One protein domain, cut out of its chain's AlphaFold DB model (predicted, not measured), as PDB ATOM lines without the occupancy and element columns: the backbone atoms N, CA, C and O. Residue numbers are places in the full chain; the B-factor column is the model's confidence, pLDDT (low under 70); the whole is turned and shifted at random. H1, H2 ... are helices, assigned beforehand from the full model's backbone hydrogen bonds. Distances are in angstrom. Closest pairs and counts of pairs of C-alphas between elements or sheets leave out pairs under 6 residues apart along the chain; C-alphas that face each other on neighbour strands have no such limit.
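This is residues 4 to 67 of the 68 residues of an uncharacterized protein of Candidatus Kentron sp. UNK (UniProt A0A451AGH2). Two longer helices, H1 and H2, make an L whose corner is the short turn at residues 20 to 23, and from the far end of H2 a long link without a named element runs off to a small helix, H3, set well away from both. Together they form an open frame with few contacts, not a packed core. The printed part has 64 residues with three named helices in the order H1, H2, H3 and no named strand; its class is all helix. It is only just extended, close to loose, with a radius of gyration of the C-alphas of 16.4 A, and spans 39 by 33 by 21 A.

H1 is residues 4 to 19, 22.8 A from first to last C-alpha, beginning at C-alpha 4 (2.250, -16.009, 60.108). H2 is residues 24 to 40, 24.5 A long, ending at C-alpha 40 (6.919, 18.000, 50.274). H3 is residues 59 to 65, 10.3 A long, ending at C-alpha 65 (16.830, -17.060, 44.835).

H1 and H2 are near each other, with 5 pairs of C-alphas within 10 A; their closest C-alphas are 8.3 A apart. H3 is apart from H1 and from H2. Residues 4 to 13 of H1 and residues 59 to 64 of H3 stand free. In H1, H2 and H3, every O i to N i+4 pair is within hydrogen-bond range.

The C-alphas farthest apart are those of Ala 40 and Arg 67, at 42.1 A. The printed part has no cut. The link from H1 to H2 is tight; that from H2 to H3, residues 41 to 58, is long. The mean pLDDT of the printed part is 82.1, and residues 52 to 67 are under 70.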
ATOM      1  N   GLU A   4       2.571 -17.177  59.281       88.88
ATOM      2  CA  GLU A   4       2.250 -16.009  60.108       88.88
ATOM      3  C   GLU A   4       2.364 -14.702  59.307       88.88
ATOM      4  O   GLU A   4       1.415 -13.932  59.221       88.88
ATOM      5  N   ILE A   5       3.476 -14.523  58.584       88.38
ATOM      6  CA  ILE A   5       3.703 -13.348  57.729       88.38
ATOM      7  C   ILE A   5       2.650 -13.281  56.614       88.38
ATOM      8  O   ILE A   5       2.195 -12.201  56.254       88.38
ATOM      9  N   MET A   6       2.255 -14.425  56.049       89.50
ATOM     10  CA  MET A   6       1.217 -14.461  55.010       89.50
ATOM     11  C   MET A   6      -0.153 -14.061  55.560       89.50
ATOM     12  O   MET A   6      -0.904 -13.371  54.875       89.50
ATOM     13  N   THR A   7      -0.461 -14.475  56.788       93.00
ATOM     14  CA  THR A   7      -1.720 -14.142  57.463       93.00
ATOM     15  C   THR A   7      -1.815 -12.641  57.716       93.00
ATOM     16  O   THR A   7      -2.820 -12.028  57.357       93.00
ATOM     17  N   ASP A   8      -0.741 -12.036  58.222       91.25
ATOM     18  CA  ASP A   8      -0.682 -10.592  58.457       91.25
ATOM     19  C   ASP A   8      -0.832  -9.802  57.153       91.25
ATOM     20  O   ASP A   8      -1.610  -8.850  57.073       91.25
ATOM     21  N   LEU A   9      -0.130 -10.226  56.096       92.38
ATOM     22  CA  LEU A   9      -0.227  -9.590  54.782       92.38
ATOM     23  C   LEU A   9      -1.643  -9.671  54.205       92.38
ATOM     24  O   LEU A   9      -2.118  -8.692  53.630       92.38
ATOM     25  N   HIS A  10      -2.323 -10.811  54.350       91.06
ATOM     26  CA  HIS A  10      -3.716 -10.939  53.926       91.06
ATOM     27  C   HIS A  10      -4.640 -10.034  54.739       91.06
ATOM     28  O   HIS A  10      -5.449  -9.336  54.135       91.06
ATOM     29  N   GLY A  11      -4.465  -9.965  56.061       94.56
ATOM     30  CA  GLY A  11      -5.245  -9.072  56.918       94.56
ATOM     31  C   GLY A  11      -5.095  -7.600  56.523       94.56
ATOM     32  O   GLY A  11      -6.089  -6.895  56.376       94.56
ATOM     33  N   ILE A  12      -3.865  -7.151  56.260       91.88
ATOM     34  CA  ILE A  12      -3.593  -5.783  55.790       91.88
ATOM     35  C   ILE A  12      -4.241  -5.537  54.423       91.88
ATOM     36  O   ILE A  12      -4.879  -4.506  54.214       91.88
ATOM     37  N   LYS A  13      -4.100  -6.482  53.487       90.00
ATOM     38  CA  LYS A  13      -4.681  -6.366  52.143       90.00
ATOM     39  C   LYS A  13      -6.206  -6.270  52.202       90.00
ATOM     40  O   LYS A  13      -6.789  -5.466  51.478       90.00
ATOM     41  N   ASP A  14      -6.841  -7.086  53.034       91.81
ATOM     42  CA  ASP A  14      -8.296  -7.116  53.165       91.81
ATOM     43  C   ASP A  14      -8.808  -5.833  53.841       91.81
ATOM     44  O   ASP A  14      -9.756  -5.236  53.336       91.81
ATOM     45  N   ALA A  15      -8.120  -5.328  54.873       93.94
ATOM     46  CA  ALA A  15      -8.452  -4.052  55.513       93.94
ATOM     47  C   ALA A  15      -8.380  -2.862  54.538       93.94
ATOM     48  O   ALA A  15      -9.314  -2.069  54.467       93.94
ATOM     49  N   ILE A  16      -7.315  -2.776  53.732       91.56
ATOM     50  CA  ILE A  16      -7.187  -1.742  52.689       91.56
ATOM     51  C   ILE A  16      -8.292  -1.910  51.639       91.56
ATOM     52  O   ILE A  16      -8.881  -0.939  51.172       91.56
ATOM     53  N   SER A  17      -8.601  -3.149  51.254       89.12
ATOM     54  CA  SER A  17      -9.651  -3.402  50.265       89.12
ATOM     55  C   SER A  17     -11.024  -2.953  50.772       89.12
ATOM     56  O   SER A  17     -11.797  -2.387  50.003       89.12
ATOM     57  N   GLU A  18     -11.320  -3.168  52.052       92.69
ATOM     58  CA  GLU A  18     -12.569  -2.732  52.678       92.69
ATOM     59  C   GLU A  18     -12.642  -1.205  52.824       92.69
ATOM     60  O   GLU A  18     -13.659  -0.616  52.451       92.69
ATOM     61  N   GLU A  19     -11.557  -0.561  53.272       92.44
ATOM     62  CA  GLU A  19     -11.451   0.900  53.423       92.44
ATOM     63  C   GLU A  19     -11.747   1.642  52.114       92.44
ATOM     64  O   GLU A  19     -12.464   2.643  52.101       92.44
ATOM     65  N   PHE A  20     -11.245   1.115  50.999       92.44
ATOM     66  CA  PHE A  20     -11.437   1.704  49.677       92.44
ATOM     67  C   PHE A  20     -12.625   1.104  48.912       92.44
ATOM     68  O   PHE A  20     -12.765   1.356  47.718       92.44
ATOM     69  N   HIS A  21     -13.486   0.307  49.558       91.69
ATOM     70  CA  HIS A  21     -14.639  -0.356  48.930       91.69
ATOM     71  C   HIS A  21     -14.291  -1.139  47.653       91.69
ATOM     72  O   HIS A  21     -15.064  -1.177  46.694       91.69
ATOM     73  N   PHE A  22     -13.114  -1.762  47.633       87.88
ATOM     74  CA  PHE A  22     -12.545  -2.458  46.480       87.88
ATOM     75  C   PHE A  22     -12.345  -1.561  45.238       87.88
ATOM     76  O   PHE A  22     -12.116  -2.069  44.137       87.88
ATOM     77  N   ASP A  23     -12.381  -0.233  45.395       91.75
ATOM     78  CA  ASP A  23     -12.092   0.729  44.337       91.75
ATOM     79  C   ASP A  23     -10.586   1.006  44.244       91.75
ATOM     80  O   ASP A  23     -10.001   1.853  44.923       91.75
ATOM     81  N   MET A  24      -9.956   0.298  43.310       87.19
ATOM     82  CA  MET A  24      -8.532   0.437  43.015       87.19
ATOM     83  C   MET A  24      -8.149   1.833  42.507       87.19
ATOM     84  O   MET A  24      -6.992   2.229  42.643       87.19
ATOM     85  N   ARG A  25      -9.082   2.588  41.910       90.88
ATOM     86  CA  ARG A  25      -8.800   3.955  41.448       90.88
ATOM     87  C   ARG A  25      -8.732   4.911  42.628       90.88
ATOM     88  O   ARG A  25      -7.804   5.710  42.686       90.88
ATOM     89  N   ALA A  26      -9.664   4.792  43.572       89.94
ATOM     90  CA  ALA A  26      -9.654   5.586  44.797       89.94
ATOM     91  C   ALA A  26      -8.363   5.361  45.600       89.94
ATOM     92  O   ALA A  26      -7.723   6.328  46.016       89.94
ATOM     93  N   LEU A  27      -7.927   4.101  45.725       91.38
ATOM     94  CA  LEU A  27      -6.655   3.753  46.364       91.38
ATOM     95  C   LEU A  27      -5.450   4.367  45.635       91.38
ATOM     96  O   LEU A  27      -4.532   4.889  46.262       91.38
ATOM     97  N   PHE A  28      -5.438   4.325  44.302       89.38
ATOM     98  CA  PHE A  28      -4.338   4.890  43.520       89.38
ATOM     99  C   PHE A  28      -4.205   6.410  43.693       89.38
ATOM    100  O   PHE A  28      -3.092   6.918  43.846       89.38
ATOM    101  N   GLU A  29      -5.324   7.136  43.693       92.62
ATOM    102  CA  GLU A  29      -5.333   8.588  43.913       92.62
ATOM    103  C   GLU A  29      -4.882   8.956  45.335       92.62
ATOM    104  O   GLU A  29      -4.140   9.924  45.520       92.62
ATOM    105  N   ASP A  30      -5.261   8.159  46.338       92.81
ATOM    106  CA  ASP A  30      -4.786   8.344  47.710       92.81
ATOM    107  C   ASP A  30      -3.267   8.152  47.829       92.81
ATOM    108  O   ASP A  30      -2.568   9.014  48.367       92.81
ATOM    109  N   ILE A  31      -2.723   7.096  47.211       90.69
ATOM    110  CA  ILE A  31      -1.273   6.866  47.150       90.69
ATOM    111  C   ILE A  31      -0.566   8.060  46.497       90.69
ATOM    112  O   ILE A  31       0.464   8.519  46.995       90.69
ATOM    113  N   LYS A  32      -1.115   8.611  45.408       90.50
ATOM    114  CA  LYS A  32      -0.546   9.786  44.726       90.50
ATOM    115  C   LYS A  32      -0.516  11.023  45.614       90.50
ATOM    116  O   LYS A  32       0.469  11.767  45.589       90.50
ATOM    117  N   ARG A  33      -1.565  11.237  46.407       92.75
ATOM    118  CA  ARG A  33      -1.616  12.317  47.397       92.75
ATOM    119  C   ARG A  33      -0.550  12.123  48.476       92.75
ATOM    120  O   ARG A  33       0.229  13.045  48.714       92.75
ATOM    121  N   GLY A  34      -0.443  10.922  49.045       90.31
ATOM    122  CA  GLY A  34       0.578  10.599  50.046       90.31
ATOM    123  C   GLY A  34       2.008  10.757  49.511       90.31
ATOM    124  O   GLY A  34       2.872  11.320  50.182       90.31
ATOM    125  N   GLU A  35       2.265  10.352  48.263       90.38
ATOM    126  CA  GLU A  35       3.545  10.598  47.586       90.38
ATOM    127  C   GLU A  35       3.857  12.103  47.491       90.38
ATOM    128  O   GLU A  35       4.987  12.527  47.742       90.38
ATOM    129  N   ALA A  36       2.874  12.940  47.154       90.31
ATOM    130  CA  ALA A  36       3.079  14.385  47.080       90.31
ATOM    131  C   ALA A  36       3.434  14.990  48.453       90.31
ATOM    132  O   ALA A  36       4.353  15.809  48.540       90.31
ATOM    133  N   GLU A  37       2.773  14.546  49.523       92.19
ATOM    134  CA  GLU A  37       3.044  14.976  50.902       92.19
ATOM    135  C   GLU A  37       4.432  14.533  51.389       92.19
ATOM    136  O   GLU A  37       5.197  15.325  51.950       92.19
ATOM    137  N   LEU A  38       4.818  13.286  51.110       91.38
ATOM    138  CA  LEU A  38       6.151  12.766  51.424       91.38
ATOM    139  C   LEU A  38       7.242  13.529  50.670       91.38
ATOM    140  O   LEU A  38       8.281  13.885  51.227       91.38
ATOM    141  N   ARG A  39       6.993  13.857  49.402       89.25
ATOM    142  CA  ARG A  39       7.918  14.677  48.620       89.25
ATOM    143  C   ARG A  39       8.037  16.092  49.184       89.25
ATOM    144  O   ARG A  39       9.144  16.628  49.217       89.25
ATOM    145  N   ALA A  40       6.934  16.679  49.648       90.44
ATOM    146  CA  ALA A  40       6.919  18.000  50.274       90.44
ATOM    147  C   ALA A  40       7.677  18.028  51.613       90.44
ATOM    148  O   ALA A  40       8.348  19.011  51.919       90.44
ATOM    149  N   THR A  41       7.639  16.935  52.377       92.12
ATOM    150  CA  THR A  41       8.405  16.773  53.629       92.12
ATOM    151  C   THR A  41       9.879  16.406  53.404       92.12
ATOM    152  O   THR A  41      10.638  16.265  54.361       92.12
ATOM    153  N   GLY A  42      10.316  16.297  52.144       90.62
ATOM    154  CA  GLY A  42      11.706  16.018  51.776       90.62
ATOM    155  C   GLY A  42      12.077  14.534  51.798       90.62
ATOM    156  O   GLY A  42      13.259  14.197  51.696       90.62
ATOM    157  N   VAL A  43      11.098  13.629  51.905       91.75
ATOM    158  CA  VAL A  43      11.333  12.184  51.855       91.75
ATOM    159  C   VAL A  43      11.728  11.774  50.437       91.75
ATOM    160  O   VAL A  43      11.082  12.118  49.443       91.75
ATOM    161  N   ARG A  44      12.808  10.992  50.329       88.62
ATOM    162  CA  ARG A  44      13.257  10.430  49.052       88.62
ATOM    163  C   ARG A  44      12.356   9.265  48.648       88.62
ATOM    164  O   ARG A  44      12.552   8.139  49.097       88.62
ATOM    165  N   LEU A  45      11.423   9.532  47.741       84.81
ATOM    166  CA  LEU A  45      10.625   8.498  47.089       84.81
ATOM    167  C   LEU A  45      11.464   7.745  46.054       84.81
ATOM    168  O   LEU A  45      12.122   8.351  45.204       84.81
ATOM    169  N   VAL A  46      11.443   6.416  46.128       84.88
ATOM    170  CA  VAL A  46      12.046   5.546  45.115       84.88
ATOM    171  C   VAL A  46      10.965   5.237  44.084       84.88
ATOM    172  O   VAL A  46       9.980   4.594  44.443       84.88
ATOM    173  N   PRO A  47      11.103   5.698  42.828       80.75
ATOM    174  CA  PRO A  47      10.100   5.409  41.819       80.75
ATOM    175  C   PRO A  47      10.089   3.909  41.505       80.75
ATOM    176  O   PRO A  47      11.150   3.268  41.539       80.75
ATOM    177  N   PRO A  48       8.922   3.342  41.158       76.75
ATOM    178  CA  PRO A  48       8.874   1.989  40.636       76.75
ATOM    179  C   PRO A  48       9.724   1.896  39.356       76.75
ATOM    180  O   PRO A  48       9.841   2.878  38.613       76.75
ATOM    181  N   PRO A  49      10.341   0.736  39.083       78.00
ATOM    182  CA  PRO A  49      11.069   0.527  37.841       78.00
ATOM    183  C   PRO A  49      10.130   0.740  36.648       78.00
ATOM    184  O   PRO A  49       9.016   0.223  36.628       78.00
ATOM    185  N   ALA A  50      10.594   1.493  35.648       76.00
ATOM    186  CA  ALA A  50       9.811   1.812  34.449       76.00
ATOM    187  C   ALA A  50       9.432   0.567  33.627       76.00
ATOM    188  O   ALA A  50       8.481   0.597  32.854       76.00
ATOM    189  N   ASP A  51      10.187  -0.515  33.800       74.19
ATOM    190  CA  ASP A  51       9.935  -1.805  33.185       74.19
ATOM    191  C   ASP A  51      10.125  -2.894  34.258       74.19
ATOM    192  O   ASP A  51      11.259  -3.135  34.692       74.19
ATOM    193  N   PRO A  52       9.034  -3.511  34.747       64.62
ATOM    194  CA  PRO A  52       9.110  -4.513  35.804       64.62
ATOM    195  C   PRO A  52       9.822  -5.789  35.333       64.62
ATOM    196  O   PRO A  52      10.509  -6.430  36.132       64.62
ATOM    197  N   GLU A  53       9.734  -6.124  34.042       67.75
ATOM    198  CA  GLU A  53      10.378  -7.303  33.452       67.75
ATOM    199  C   GLU A  53      11.881  -7.089  33.235       67.75
ATOM    200  O   GLU A  53      12.670  -8.030  33.324       67.75
ATOM    201  N   LYS A  54      12.308  -5.837  33.026       60.22
ATOM    202  CA  LYS A  54      13.728  -5.448  32.969       60.22
ATOM    203  C   LYS A  54      14.316  -5.066  34.321       60.22
ATOM    204  O   LYS A  54      15.347  -4.387  34.373       60.22
ATOM    205  N   THR A  55      13.735  -5.523  35.428       58.72
ATOM    206  CA  THR A  55      14.482  -5.545  36.687       58.72
ATOM    207  C   THR A  55      15.633  -6.534  36.520       58.72
ATOM    208  O   THR A  55      15.490  -7.740  36.695       58.72
ATOM    209  N   THR A  56      16.793  -6.035  36.078       57.16
ATOM    210  CA  THR A  56      18.007  -6.840  35.925       57.16
ATOM    211  C   THR A  56      18.236  -7.572  37.231       57.16
ATOM    212  O   THR A  56      18.557  -6.930  38.232       57.16
ATOM    213  N   TYR A  57      18.064  -8.897  37.220       60.44
ATOM    214  CA  TYR A  57      18.438  -9.737  38.343       60.44
ATOM    215  C   TYR A  57      19.909  -9.470  38.622       60.44
ATOM    216  O   TYR A  57      20.796  -9.937  37.900       60.44
ATOM    217  N   THR A  58      20.166  -8.669  39.649       63.81
ATOM    218  CA  THR A  58      21.524  -8.428  40.112       63.81
ATOM    219  C   THR A  58      22.143  -9.786  40.419       63.81
ATOM    220  O   THR A  58      21.449 -10.728  40.818       63.81
ATOM    221  N   THR A  59      23.456  -9.924  40.244       60.81
ATOM    222  CA  THR A  59      24.163 -11.175  40.563       60.81
ATOM    223  C   THR A  59      23.834 -11.651  41.986       60.81
ATOM    224  O   THR A  59      23.727 -12.847  42.231       60.81
ATOM    225  N   LEU A  60      23.567 -10.701  42.889       61.88
ATOM    226  CA  LEU A  60      23.160 -10.920  44.274       61.88
ATOM    227  C   LEU A  60      21.720 -11.455  44.425       61.88
ATOM    228  O   LEU A  60      21.465 -12.282  45.292       61.88
ATOM    229  N   GLN A  61      20.774 -11.036  43.577       60.97
ATOM    230  CA  GLN A  61      19.416 -11.601  43.538       60.97
ATOM    231  C   GLN A  61      19.402 -13.001  42.916       60.97
ATOM    232  O   GLN A  61      18.716 -13.884  43.429       60.97
ATOM    233  N   ARG A  62      20.196 -13.234  41.858       60.25
ATOM    234  CA  ARG A  62      20.326 -14.562  41.237       60.25
ATOM    235  C   ARG A  62      20.827 -15.591  42.242       60.25
ATOM    236  O   ARG A  62      20.207 -16.631  42.391       60.25
ATOM    237  N   THR A  63      21.895 -15.300  42.980       61.72
ATOM    238  CA  THR A  63      22.453 -16.253  43.955       61.72
ATOM    239  C   THR A  63      21.532 -16.503  45.150       61.72
ATOM    240  O   THR A  63      21.518 -17.617  45.671       61.72
ATOM    241  N   ARG A  64      20.741 -15.506  45.572       58.31
ATOM    242  CA  ARG A  64      19.851 -15.616  46.741       58.31
ATOM    243  C   ARG A  64      18.570 -16.405  46.465       58.31
ATOM    244  O   ARG A  64      18.076 -17.066  47.373       58.31
ATOM    245  N   PHE A  65      18.054 -16.354  45.236       58.78
ATOM    246  CA  PHE A  65      16.830 -17.060  44.835       58.78
ATOM    247  C   PHE A  65      17.073 -18.303  43.959       58.78
ATOM    248  O   PHE A  65      16.143 -19.072  43.754       58.78
ATOM    249  N   ALA A  66      18.302 -18.560  43.494       57.53
ATOM    250  CA  ALA A  66      18.653 -19.768  42.727       57.53
ATOM    251  C   ALA A  66      18.803 -21.049  43.570       57.53
ATOM    252  O   ALA A  66      19.159 -22.092  43.026       57.53
ATOM    253  N   ARG A  67      18.554 -21.003  44.884       53.94
ATOM    254  CA  ARG A  67      18.444 -22.213  45.710       53.94
ATOM    255  C   ARG A  67      17.012 -22.403  46.193       53.94
ATOM    256  O   ARG A  67      16.644 -21.920  47.262       53.94
TER     257      ARG A  67